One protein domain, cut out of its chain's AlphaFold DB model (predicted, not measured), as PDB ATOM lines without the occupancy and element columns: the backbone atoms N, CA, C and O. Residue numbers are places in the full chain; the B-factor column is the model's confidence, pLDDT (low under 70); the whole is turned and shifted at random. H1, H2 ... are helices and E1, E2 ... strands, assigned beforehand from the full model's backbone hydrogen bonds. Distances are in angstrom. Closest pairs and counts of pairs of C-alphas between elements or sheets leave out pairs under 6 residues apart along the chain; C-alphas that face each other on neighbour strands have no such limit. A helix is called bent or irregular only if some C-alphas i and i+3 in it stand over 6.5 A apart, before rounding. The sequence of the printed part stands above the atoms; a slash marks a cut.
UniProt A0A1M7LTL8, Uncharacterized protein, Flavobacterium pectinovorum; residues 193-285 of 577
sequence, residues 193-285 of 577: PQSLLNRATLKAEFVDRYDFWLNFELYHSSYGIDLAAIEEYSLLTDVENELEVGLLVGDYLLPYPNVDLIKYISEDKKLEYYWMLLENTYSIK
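This is residues 193 to 285 of the 577 residues of an uncharacterized protein of Flavobacterium pectinovorum (UniProt A0A1M7LTL8). A small, strongly twisted sheet of four strands, E1, E3, E4 and E5, is the body; the long helix H3 lies beyond its E5 side, reached through the short H2, and E2 with H1 makes a separate arm beyond one end of the strands. The opening stretch, residues 193 to 201, runs between the sheet and H3, and residues 275 to 281 of H3 stick out. The printed part has 93 residues with three named helices and five named strands, in the order E1 E2 H1 E3 E4 E5 H2 H3. The sheet's order is E1 E3 E4 E5, all antiparallel, and the class is mixed, helices and strands. The whole is compact, with a radius of gyration of the C-alphas of 13.7 A and spans of 37 by 35 by 21 A.

E1, residues 202 to 207, is an edge strand and the antiparallel neighbour of E3, residues 233 to 238, with N 203 and O 237 at 2.8 A. E2, residues 212 to 214, pairs with no named strand and is apart from E1. H1, residues 216 to 223, meets E2 only through their link and is not on the sheet. E3 and E4, residues 244 to 249, form a hairpin, with N 236 and O 246 at 2.9 A. E4 and E5, residues 252 to 255, form another, with N 249 and O 252 at 2.8 A. E3, E4 and E5 are a meander, each strand the antiparallel neighbour of the one before. H2, residues 261 to 264, only grazes the sheet. H3, residues 267 to 282, is not on the sheet; it is close to H2 but not clearly touching, the closest C-alphas being those of Ile 262 and Lys 270, 7.4 A apart. H1 and H3 are apart. Every O i to N i+4 pair is within hydrogen-bond range in H1, 9 of 12 are in H3, and H2 is too short for such a pair.

E1 begins at C-alpha 202, (135.016, 98.384, 101.160), and is 15.3 A long from first to last C-alpha. H1 measures 10.2 A, E3 16.6 A and E4 14.5 A. E5 begins at C-alpha 252, (134.548, 112.227, 103.955). H3 measures 21.2 A and ends at C-alpha 282, (120.211, 111.288, 118.718). It is irregular, with C-alphas 268 and 271 7.3 A apart, and has a kink of 28 degrees near residue 276.

The two C-alphas farthest apart, those of Glu 240 and Lys 285, are 39.1 A from each other. The printed part has no cut. The link from H1 to E3, 9 residues, is short; the other links are tight. The mean pLDDT of the printed part is 91.7, and no printed residue is under 70.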
ATOM      1  N   PRO A 193     134.144 110.768 108.608       93.88
ATOM      2  CA  PRO A 193     135.565 110.730 108.303       93.88
ATOM      3  C   PRO A 193     135.974 109.341 107.813       93.88
ATOM      4  O   PRO A 193     135.705 108.331 108.467       93.88
ATOM      5  N   GLN A 194     136.679 109.283 106.687       93.81
ATOM      6  CA  GLN A 194     137.116 108.019 106.102       93.81
ATOM      7  C   GLN A 194     138.065 107.236 107.018       93.81
ATOM      8  O   GLN A 194     138.195 106.022 106.887       93.81
ATOM      9  N   SER A 195     138.702 107.916 107.976       95.19
ATOM     10  CA  SER A 195     139.542 107.314 109.013       95.19
ATOM     11  C   SER A 195     138.785 106.383 109.963       95.19
ATOM     12  O   SER A 195     139.424 105.601 110.662       95.19
ATOM     13  N   LEU A 196     137.449 106.460 110.016       96.06
ATOM     14  CA  LEU A 196     136.621 105.541 110.803       96.06
ATOM     15  C   LEU A 196     136.331 104.233 110.061       96.06
ATOM     16  O   LEU A 196     135.952 103.246 110.691       96.06
ATOM     17  N   LEU A 197     136.485 104.220 108.736       96.12
ATOM     18  CA  LEU A 197     136.054 103.112 107.895       96.12
ATOM     19  C   LEU A 197     137.057 101.957 107.911       96.12
ATOM     20  O   LEU A 197     138.275 102.153 107.853       96.12
ATOM     21  N   ASN A 198     136.533 100.738 107.897       95.12
ATOM     22  CA  ASN A 198     137.302  99.535 107.643       95.12
ATOM     23  C   ASN A 198     137.496  99.368 106.131       95.12
ATOM     24  O   ASN A 198     136.626  98.876 105.414       95.12
ATOM     25  N   ARG A 199     138.670  99.756 105.627       89.25
ATOM     26  CA  ARG A 199     138.984  99.650 104.193       89.25
ATOM     27  C   ARG A 199     139.046  98.212 103.673       89.25
ATOM     28  O   ARG A 199     138.998  98.024 102.468       89.25
ATOM     29  N   ALA A 200     139.150  97.201 104.538       93.25
ATOM     30  CA  ALA A 200     139.159  95.806 104.095       93.25
ATOM     31  C   ALA A 200     137.770  95.313 103.653       93.25
ATOM     32  O   ALA A 200     137.683  94.358 102.890       93.25
ATOM     33  N   THR A 201     136.698  95.959 104.123       94.00
ATOM     34  CA  THR A 201     135.309  95.598 103.788       94.00
ATOM     35  C   THR A 201     134.736  96.423 102.637       94.00
ATOM     36  O   THR A 201     133.602  96.191 102.230       94.00
ATOM     37  N   LEU A 202     135.488  97.408 102.137       95.88
ATOM     38  CA  LEU A 202     135.016  98.384 101.160       95.88
ATOM     39  C   LEU A 202     135.940  98.440  99.944       95.88
ATOM     40  O   LEU A 202     137.161  98.506 100.071       95.88
ATOM     41  N   LYS A 203     135.336  98.498  98.763       95.81
ATOM     42  CA  LYS A 203     135.988  98.820  97.498       95.81
ATOM     43  C   LYS A 203     135.651 100.261  97.132       95.81
ATOM     44  O   LYS A 203     134.518 100.690  97.309       95.81
ATOM     45  N   ALA A 204     136.636 101.004  96.639       95.75
ATOM     46  CA  ALA A 204     136.439 102.355  96.127       95.75
ATOM     47  C   ALA A 204     136.592 102.347  94.604       95.75
ATOM     48  O   ALA A 204     137.631 101.925  94.093       95.75
ATOM     49  N   GLU A 205     135.576 102.824  93.894       95.31
ATOM     50  CA  GLU A 205     135.596 102.979  92.440       95.31
ATOM     51  C   GLU A 205     135.468 104.453  92.078       95.31
ATOM     52  O   GLU A 205     134.527 105.114  92.512       95.31
ATOM     53  N   PHE A 206     136.408 104.978  91.289       95.06
ATOM     54  CA  PHE A 206     136.331 106.359  90.822       95.06
ATOM     55  C   PHE A 206     135.088 106.563  89.962       95.06
ATOM     56  O   PHE A 206     134.791 105.764  89.071       95.06
ATOM     57  N   VAL A 207     134.393 107.663  90.219       94.25
ATOM     58  CA  VAL A 207     133.190 108.065  89.491       94.25
ATOM     59  C   VAL A 207     133.377 109.450  88.897       94.25
ATOM     60  O   VAL A 207     134.204 110.235  89.363       94.25
ATOM     61  N   ASP A 208     132.604 109.756  87.858       91.75
ATOM     62  CA  ASP A 208     132.603 111.099  87.298       91.75
ATOM     63  C   ASP A 208     131.979 112.070  88.309       91.75
ATOM     64  O   ASP A 208     130.822 111.925  88.708       91.75
ATOM     65  N   ARG A 209     132.740 113.085  88.728       88.88
ATOM     66  CA  ARG A 209     132.245 114.119  89.644       88.88
ATOM     67  C   ARG A 209     131.036 114.866  89.084       88.88
ATOM     68  O   ARG A 209     130.236 115.366  89.871       88.88
ATOM     69  N   TYR A 210     130.891 114.952  87.758       89.00
ATOM     70  CA  TYR A 210     129.781 115.650  87.112       89.00
ATOM     71  C   TYR A 210     128.444 114.915  87.252       89.00
ATOM     72  O   TYR A 210     127.404 115.574  87.153       89.00
ATOM     73  N   ASP A 211     128.455 113.616  87.583       90.25
ATOM     74  CA  ASP A 211     127.256 112.839  87.937       90.25
ATOM     75  C   ASP A 211     126.645 113.285  89.278       90.25
ATOM     76  O   ASP A 211     125.512 112.923  89.614       90.25
ATOM     77  N   PHE A 212     127.372 114.099  90.046       91.69
ATOM     78  CA  PHE A 212     126.985 114.534  91.377       91.69
ATOM     79  C   PHE A 212     126.970 116.057  91.485       91.69
ATOM     80  O   PHE A 212     127.720 116.778  90.831       91.69
ATOM     81  N   TRP A 213     126.095 116.567  92.343       92.38
ATOM     82  CA  TRP A 213     126.131 117.955  92.789       92.38
ATOM     83  C   TRP A 213     126.166 117.993  94.312       92.38
ATOM     84  O   TRP A 213     125.437 117.250  94.976       92.38
ATOM     85  N   LEU A 214     127.030 118.845  94.859       92.69
ATOM     86  CA  LEU A 214     127.255 119.003  96.290       92.69
ATOM     87  C   LEU A 214     127.120 120.471  96.664       92.69
ATOM     88  O   LEU A 214     127.713 121.341  96.027       92.69
ATOM     89  N   ASN A 215     126.385 120.733  97.738       92.88
ATOM     90  CA  ASN A 215     126.256 122.071  98.286       92.88
ATOM     91  C   ASN A 215     127.439 122.392  99.210       92.88
ATOM     92  O   ASN A 215     127.341 122.297 100.437       92.88
ATOM     93  N   PHE A 216     128.580 122.737  98.614       91.06
ATOM     94  CA  PHE A 216     129.818 123.003  99.348       91.06
ATOM     95  C   PHE A 216     129.673 124.118 100.395       91.06
ATOM     96  O   PHE A 216     130.231 124.010 101.485       91.06
ATOM     97  N   GLU A 217     128.880 125.152 100.104       90.81
ATOM     98  CA  GLU A 217     128.628 126.264 101.025       90.81
ATOM     99  C   GLU A 217     127.867 125.808 102.275       90.81
ATOM    100  O   GLU A 217     128.198 126.205 103.398       90.81
ATOM    101  N   LEU A 218     126.879 124.925 102.110       90.38
ATOM    102  CA  LEU A 218     126.130 124.355 103.226       90.38
ATOM    103  C   LEU A 218     126.997 123.413 104.073       90.38
ATOM    104  O   LEU A 218     126.942 123.481 105.303       90.38
ATOM    105  N   TYR A 219     127.840 122.586 103.441       90.62
ATOM    106  CA  TYR A 219     128.820 121.757 104.153       90.62
ATOM    107  C   TYR A 219     129.804 122.605 104.972       90.62
ATOM    108  O   TYR A 219     130.027 122.330 106.155       90.62
ATOM    109  N   HIS A 220     130.323 123.681 104.382       90.75
ATOM    110  CA  HIS A 220     131.258 124.582 105.047       90.75
ATOM    111  C   HIS A 220     130.603 125.335 106.212       90.75
ATOM    112  O   HIS A 220     131.105 125.309 107.333       90.75
ATOM    113  N   SER A 221     129.454 125.969 105.975       89.25
ATOM    114  CA  SER A 221     128.776 126.807 106.975       89.25
ATOM    115  C   SER A 221     128.165 126.018 108.136       89.25
ATOM    116  O   SER A 221     128.142 126.519 109.259       89.25
ATOM    117  N   SER A 222     127.676 124.798 107.883       85.56
ATOM    118  CA  SER A 222     126.954 124.000 108.887       85.56
ATOM    119  C   SER A 222     127.823 122.952 109.578       85.56
ATOM    120  O   SER A 222     127.544 122.609 110.725       85.56
ATOM    121  N   TYR A 223     128.869 122.452 108.909       84.75
ATOM    122  CA  TYR A 223     129.713 121.366 109.426       84.75
ATOM    123  C   TYR A 223     131.207 121.714 109.458       84.75
ATOM    124  O   TYR A 223     131.998 120.924 109.966       84.75
ATOM    125  N   GLY A 224     131.614 122.882 108.948       87.81
ATOM    126  CA  GLY A 224     133.022 123.286 108.894       87.81
ATOM    127  C   GLY A 224     133.859 122.462 107.913       87.81
ATOM    128  O   GLY A 224     135.078 122.407 108.059       87.81
ATOM    129  N   ILE A 225     133.220 121.802 106.943       88.94
ATOM    130  CA  ILE A 225     133.879 120.915 105.979       88.94
ATOM    131  C   ILE A 225     134.010 121.638 104.644       88.94
ATOM    132  O   ILE A 225     133.009 122.029 104.046       88.94
ATOM    133  N   ASP A 226     135.243 121.796 104.169       89.94
ATOM    134  CA  ASP A 226     135.522 122.343 102.845       89.94
ATOM    135  C   ASP A 226     135.676 121.211 101.824       89.94
ATOM    136  O   ASP A 226     136.627 120.431 101.870       89.94
ATOM    137  N   LEU A 227     134.705 121.118 100.919       89.25
ATOM    138  CA  LEU A 227     134.682 120.134  99.839       89.25
ATOM    139  C   LEU A 227     134.900 120.778  98.456       89.25
ATOM    140  O   LEU A 227     134.947 120.063  97.458       89.25
ATOM    141  N   ALA A 228     135.035 122.109  98.370       87.00
ATOM    142  CA  ALA A 228     134.981 122.832  97.096       87.00
ATOM    143  C   ALA A 228     136.175 122.520  96.172       87.00
ATOM    144  O   ALA A 228     136.029 122.498  94.950       87.00
ATOM    145  N   ALA A 229     137.347 122.262  96.757       85.38
ATOM    146  CA  ALA A 229     138.589 121.983  96.033       85.38
ATOM    147  C   ALA A 229     138.806 120.493  95.701       85.38
ATOM    148  O   ALA A 229     139.844 120.138  95.144       85.38
ATOM    149  N   ILE A 230     137.873 119.607  96.062       88.44
ATOM    150  CA  ILE A 230     138.038 118.163  95.871       88.44
ATOM    151  C   ILE A 230     137.578 117.780  94.464       88.44
ATOM    152  O   ILE A 230     136.424 117.998  94.092       88.44
ATOM    153  N   GLU A 231     138.483 117.196  93.681       85.88
ATOM    154  CA  GLU A 231     138.203 116.805  92.293       85.88
ATOM    155  C   GLU A 231     137.899 115.311  92.126       85.88
ATOM    156  O   GLU A 231     137.188 114.936  91.197       85.88
ATOM    157  N   GLU A 232     138.409 114.466  93.022       90.25
ATOM    158  CA  GLU A 232     138.287 113.010  92.927       90.25
ATOM    159  C   GLU A 232     137.171 112.487  93.830       90.25
ATOM    160  O   GLU A 232     137.232 112.616  95.057       90.25
ATOM    161  N   TYR A 233     136.150 111.891  93.211       94.81
ATOM    162  CA  TYR A 233     135.049 111.228  93.904       94.81
ATOM    163  C   TYR A 233     135.136 109.721  93.677       94.81
ATOM    164  O   TYR A 233     135.444 109.267  92.570       94.81
ATOM    165  N   SER A 234     134.799 108.953  94.710       95.88
ATOM    166  CA  SER A 234     134.749 107.495  94.622       95.88
ATOM    167  C   SER A 234     133.460 106.958  95.216       95.88
ATOM    168  O   SER A 234     133.078 107.318  96.325       95.88
ATOM    169  N   LEU A 235     132.802 106.049  94.510       94.81
ATOM    170  CA  LEU A 235     131.717 105.260  95.067       94.81
ATOM    171  C   LEU A 235     132.313 104.159  95.948       94.81
ATOM    172  O   LEU A 235     133.198 103.423  95.505       94.81
ATOM    173  N   LEU A 236     131.855 104.063  97.196       95.69
ATOM    174  CA  LEU A 236     132.224 102.963  98.080       95.69
ATOM    175  C   LEU A 236     131.192 101.848  97.970       95.69
ATOM    176  O   LEU A 236     130.008 102.081  98.221       95.69
ATOM    177  N   THR A 237     131.649 100.641  97.651       95.88
ATOM    178  CA  THR A 237     130.826  99.430  97.627       95.88
ATOM    179  C   THR A 237     131.339  98.387  98.610       95.88
ATOM    180  O   THR A 237     132.531  98.305  98.908       95.88
ATOM    181  N   ASP A 238     130.421  97.603  99.159       95.12
ATOM    182  CA  ASP A 238     130.725  96.436  99.981       95.12
ATOM    183  C   ASP A 238     131.363  95.335  99.118       95.12
ATOM    184  O   ASP A 238     130.825  94.952  98.080       95.12
ATOM    185  N   VAL A 239     132.511  94.812  99.559       94.12
ATOM    186  CA  VAL A 239     133.284  93.797  98.819       94.12
ATOM    187  C   VAL A 239     132.548  92.454  98.698       94.12
ATOM    188  O   VAL A 239     132.813  91.698  97.765       94.12
ATOM    189  N   GLU A 240     131.650  92.115  99.626       91.50
ATOM    190  CA  GLU A 240     130.989  90.803  99.652       91.50
ATOM    191  C   GLU A 240     129.721  90.749  98.798       91.50
ATOM    192  O   GLU A 240     129.417  89.711  98.207       91.50
ATOM    193  N   ASN A 241     128.949  91.835  98.761       91.00
ATOM    194  CA  ASN A 241     127.616  91.854  98.150       91.00
ATOM    195  C   ASN A 241     127.424  92.969  97.108       91.00
ATOM    196  O   ASN A 241     126.327  93.074  96.556       91.00
ATOM    197  N   GLU A 242     128.463  93.765  96.831       90.56
ATOM    198  CA  GLU A 242     128.459  94.885  95.877       90.56
ATOM    199  C   GLU A 242     127.395  95.960  96.193       90.56
ATOM    200  O   GLU A 242     126.971  96.715  95.318       90.56
ATOM    201  N   LEU A 243     126.941  96.054  97.451       92.56
ATOM    202  CA  LEU A 243     126.028  97.104  97.904       92.56
ATOM    203  C   LEU A 243     126.748  98.454  97.938       92.56
ATOM    204  O   LEU A 243     127.787  98.597  98.580       92.56
ATOM    205  N   GLU A 244     126.148  99.469  97.323       92.06
ATOM    206  CA  GLU A 244     126.627 100.849  97.406       92.06
ATOM    207  C   GLU A 244     126.420 101.423  98.815       92.06
ATOM    208  O   GLU A 244     125.295 101.584  99.294       92.06
ATOM    209  N   VAL A 245     127.530 101.750  99.473       92.56
ATOM    210  CA  VAL A 245     127.576 102.257 100.850       92.56
ATOM    211  C   VAL A 245     127.417 103.779 100.885       92.56
ATOM    212  O   VAL A 245     126.764 104.326 101.779       92.56
ATOM    213  N   GLY A 246     127.997 104.471  99.906       92.62
ATOM    214  CA  GLY A 246     127.912 105.922  99.773       92.62
ATOM    215  C   GLY A 246     129.020 106.506  98.903       92.62
ATOM    216  O   GLY A 246     129.838 105.780  98.338       92.62
ATOM    217  N   LEU A 247     129.051 107.834  98.812       94.31
ATOM    218  CA  LEU A 247     130.029 108.578  98.018       94.31
ATOM    219  C   LEU A 247     131.170 109.083  98.907       94.31
ATOM    220  O   LEU A 247     130.936 109.843  99.842       94.31
ATOM    221  N   LEU A 248     132.406 108.694  98.610       95.06
ATOM    222  CA  LEU A 248     133.611 109.246  99.218       95.06
ATOM    223  C   LEU A 248     134.059 110.495  98.448       95.06
ATOM    224  O   LEU A 248     134.323 110.433  97.247       95.06
ATOM    225  N   VAL A 249     134.173 111.611  99.164       94.50
ATOM    226  CA  VAL A 249     134.628 112.910  98.659       94.50
ATOM    227  C   VAL A 249     135.793 113.364  99.538       94.50
ATOM    228  O   VAL A 249     135.603 113.804 100.674       94.50
ATOM    229  N   GLY A 250     137.017 113.195  99.030       91.00
ATOM    230  CA  GLY A 250     138.248 113.408  99.795       91.00
ATOM    231  C   GLY A 250     138.289 112.548 101.058       91.00
ATOM    232  O   GLY A 250     138.298 111.321 100.978       91.00
ATOM    233  N   ASP A 251     138.301 113.191 102.227       92.12
ATOM    234  CA  ASP A 251     138.368 112.513 103.526       92.12
ATOM    235  C   ASP A 251     137.000 112.154 104.127       92.12
ATOM    236  O   ASP A 251     136.943 111.659 105.256       92.12
ATOM    237  N   TYR A 252     135.896 112.372 103.407       94.12
ATOM    238  CA  TYR A 252     134.548 112.227 103.955       94.12
ATOM    239  C   TYR A 252     133.669 111.304 103.115       94.12
ATOM    240  O   TYR A 252     133.497 111.496 101.916       94.12
ATOM    241  N   LEU A 253     133.058 110.321 103.771       93.69
ATOM    242  CA  LEU A 253     131.989 109.503 103.217       93.69
ATOM    243  C   LEU A 253     130.643 110.196 103.437       93.69
ATOM    244  O   LEU A 253     130.280 110.507 104.571       93.69
ATOM    245  N   LEU A 254     129.888 110.366 102.358       92.31
ATOM    246  CA  LEU A 254     128.483 110.749 102.345       92.31
ATOM    247  C   LEU A 254     127.635 109.471 102.246       92.31
ATOM    248  O   LEU A 254     127.574 108.862 101.173       92.31
ATOM    249  N   PRO A 255     127.027 109.007 103.351       90.50
ATOM    250  CA  PRO A 255     126.408 107.691 103.392       90.50
ATOM    251  C   PRO A 255     125.035 107.651 102.718       90.50
ATOM    252  O   PRO A 255     124.263 108.614 102.745       90.50
ATOM    253  N   TYR A 256     124.698 106.491 102.160       87.81
ATOM    254  CA  TYR A 256     123.377 106.221 101.599       87.81
ATOM    255  C   TYR A 256     122.376 105.735 102.669       87.81
ATOM    256  O   TYR A 256     122.761 105.102 103.651       87.81
ATOM    257  N   PRO A 257     121.066 106.022 102.502       78.25
ATOM    258  CA  PRO A 257     120.063 105.920 103.575       78.25
ATOM    259  C   PRO A 257     119.816 104.505 104.098       78.25
ATOM    260  O   PRO A 257     119.443 104.317 105.258       78.25
ATOM    261  N   ASN A 258     119.992 103.521 103.220       79.06
ATOM    262  CA  ASN A 258     119.592 102.134 103.441       79.06
ATOM    263  C   ASN A 258     120.757 101.258 103.911       79.06
ATOM    264  O   ASN A 258     120.697 100.034 103.796       79.06
ATOM    265  N   VAL A 259     121.824 101.879 104.416       86.06
ATOM    266  CA  VAL A 259     123.075 101.204 104.742       86.06
ATOM    267  C   VAL A 259     123.309 101.245 106.247       86.06
ATOM    268  O   VAL A 259     123.380 102.309 106.860       86.06
ATOM    269  N   ASP A 260     123.446 100.065 106.850       86.25
ATOM    270  CA  ASP A 260     123.872  99.939 108.242       86.25
ATOM    271  C   ASP A 260     125.393 100.085 108.333       86.25
ATOM    272  O   ASP A 260     126.155  99.125 108.192       86.25
ATOM    273  N   LEU A 261     125.826 101.324 108.540       90.50
ATOM    274  CA  LEU A 261     127.232 101.692 108.468       90.50
ATOM    275  C   LEU A 261     128.107 101.055 109.538       90.50
ATOM    276  O   LEU A 261     129.311 100.959 109.320       90.50
ATOM    277  N   ILE A 262     127.546 100.609 110.670       90.94
ATOM    278  CA  ILE A 262     128.349 100.086 111.787       90.94
ATOM    279  C   ILE A 262     129.235  98.909 111.366       90.94
ATOM    280  O   ILE A 262     130.318  98.721 111.916       90.94
ATOM    281  N   LYS A 263     128.788  98.141 110.364       90.44
ATOM    282  CA  LYS A 263     129.510  96.999 109.789       90.44
ATOM    283  C   LYS A 263     130.791  97.411 109.067       90.44
ATOM    284  O   LYS A 263     131.726  96.623 109.000       90.44
ATOM    285  N   TYR A 264     130.830  98.640 108.564       94.19
ATOM    286  CA  TYR A 264     131.958  99.202 107.830       94.19
ATOM    287  C   TYR A 264     132.819 100.127 108.694       94.19
ATOM    288  O   TYR A 264     133.771 100.708 108.185       94.19
ATOM    289  N   ILE A 265     132.514 100.282 109.988       95.50
ATOM    290  CA  ILE A 265     133.353 101.024 110.933       95.50
ATOM    291  C   ILE A 265     134.388 100.077 111.543       95.50
ATOM    292  O   ILE A 265     134.043  98.998 112.031       95.50
ATOM    293  N   SER A 266     135.654 100.493 111.556       95.56
ATOM    294  CA  SER A 266     136.742  99.753 112.206       95.56
ATOM    295  C   SER A 266     136.448  99.542 113.694       95.56
ATOM    296  O   SER A 266     135.941 100.440 114.367       95.56
ATOM    297  N   GLU A 267     136.766  98.360 114.232       93.00
ATOM    298  CA  GLU A 267     136.423  97.988 115.616       93.00
ATOM    299  C   GLU A 267     136.937  99.001 116.654       93.00
ATOM    300  O   GLU A 267     136.197  99.398 117.552       93.00
ATOM    301  N   ASP A 268     138.168  99.493 116.490       93.25
ATOM    302  CA  ASP A 268     138.797 100.495 117.359       93.25
ATOM    303  C   ASP A 268     138.181 101.901 117.228       93.25
ATOM    304  O   ASP A 268     138.433 102.775 118.059       93.25
ATOM    305  N   LYS A 269     137.345 102.120 116.208       95.25
ATOM    306  CA  LYS A 269     136.701 103.396 115.872       95.25
ATOM    307  C   LYS A 269     135.205 103.436 116.155       95.25
ATOM    308  O   LYS A 269     134.587 104.495 116.043       95.25
ATOM    309  N   LYS A 270     134.605 102.328 116.600       94.56
ATOM    310  CA  LYS A 270     133.164 102.268 116.896       94.56
ATOM    311  C   LYS A 270     132.732 103.249 117.977       94.56
ATOM    312  O   LYS A 270     131.682 103.871 117.834       94.56
ATOM    313  N   LEU A 271     133.529 103.424 119.031       95.44
ATOM    314  CA  LEU A 271     133.220 104.395 120.083       95.44
ATOM    315  C   LEU A 271     133.125 105.821 119.524       95.44
ATOM    316  O   LEU A 271     132.182 106.540 119.845       95.44
ATOM    317  N   GLU A 272     134.077 106.202 118.675       95.50
ATOM    318  CA  GLU A 272     134.125 107.508 118.014       95.50
ATOM    319  C   GLU A 272     132.902 107.707 117.103       95.50
ATOM    320  O   GLU A 272     132.209 108.717 117.209       95.50
ATOM    321  N   TYR A 273     132.550 106.695 116.305       94.69
ATOM    322  CA  TYR A 273     131.357 106.720 115.456       94.69
ATOM    323  C   TYR A 273     130.049 106.871 116.252       94.69
ATOM    324  O   TYR A 273     129.218 107.729 115.947       94.69
ATOM    325  N   TYR A 274     129.857 106.074 117.307       94.06
ATOM    326  CA  TYR A 274     128.661 106.192 118.142       94.06
ATOM    327  C   TYR A 274     128.604 107.519 118.893       94.06
ATOM    328  O   TYR A 274     127.514 108.063 119.064       94.06
ATOM    329  N   TRP A 275     129.751 108.056 119.313       94.75
ATOM    330  CA  TRP A 275     129.822 109.387 119.904       94.75
ATOM    331  C   TRP A 275     129.303 110.458 118.940       94.75
ATOM    332  O   TRP A 275     128.433 111.243 119.318       94.75
ATOM    333  N   MET A 276     129.741 110.425 117.676       92.69
ATOM    334  CA  MET A 276     129.234 111.335 116.647       92.69
ATOM    335  C   MET A 276     127.715 111.211 116.469       92.69
ATOM    336  O   MET A 276     127.036 112.232 116.367       92.69
ATOM    337  N   LEU A 277     127.164 109.989 116.460       92.06
ATOM    338  CA  LEU A 277     125.714 109.775 116.364       92.06
ATOM    339  C   LEU A 277     124.961 110.347 117.571       92.06
ATOM    340  O   LEU A 277     123.893 110.938 117.426       92.06
ATOM    341  N   LEU A 278     125.493 110.181 118.781       92.44
ATOM    342  CA  LEU A 278     124.874 110.733 119.986       92.44
ATOM    343  C   LEU A 278     124.812 112.256 119.928       92.44
ATOM    344  O   LEU A 278     123.763 112.827 120.216       92.44
ATOM    345  N   GLU A 279     125.908 112.892 119.527       90.81
ATOM    346  CA  GLU A 279     126.038 114.345 119.450       90.81
ATOM    347  C   GLU A 279     125.188 114.959 118.329       90.81
ATOM    348  O   GLU A 279     124.493 115.944 118.563       90.81
ATOM    349  N   ASN A 280     125.203 114.361 117.134       87.31
ATOM    350  CA  ASN A 280     124.678 114.998 115.920       87.31
ATOM    351  C   ASN A 280     123.342 114.419 115.431       87.31
ATOM    352  O   ASN A 280     122.681 115.020 114.584       87.31
ATOM    353  N   THR A 281     122.942 113.250 115.938       88.12
ATOM    354  CA  THR A 281     121.783 112.510 115.420       88.12
ATOM    355  C   THR A 281     120.752 112.214 116.504       88.12
ATOM    356  O   THR A 281     119.565 112.383 116.257       88.12
ATOM    357  N   TYR A 282     121.155 111.780 117.699       89.81
ATOM    358  CA  TYR A 282     120.211 111.288 118.718       89.81
ATOM    359  C   TYR A 282     119.834 112.291 119.803       89.81
ATOM    360  O   TYR A 282     118.926 112.015 120.595       89.81
ATOM    361  N   SER A 283     120.526 113.424 119.871       90.44
ATOM    362  CA  SER A 283     120.318 114.400 120.931       90.44
ATOM    363  C   SER A 283     120.051 115.801 120.409       90.44
ATOM    364  O   SER A 283     120.390 116.157 119.284       90.44
ATOM    365  N   ILE A 284     119.407 116.597 121.257       88.88
ATOM    366  CA  ILE A 284     119.188 118.022 121.038       88.88
ATOM    367  C   ILE A 284     119.788 118.767 122.223       88.88
ATOM    368  O   ILE A 284     119.452 118.476 123.375       88.88
ATOM    369  N   LYS A 285     120.645 119.749 121.932       85.00
ATOM    370  CA  LYS A 285     121.161 120.684 122.931       85.00
ATOM    371  C   LYS A 285     120.137 121.803 123.169       85.00
ATOM    372  O   LYS A 285     119.799 122.512 122.218       85.00
TER     373      LYS A 285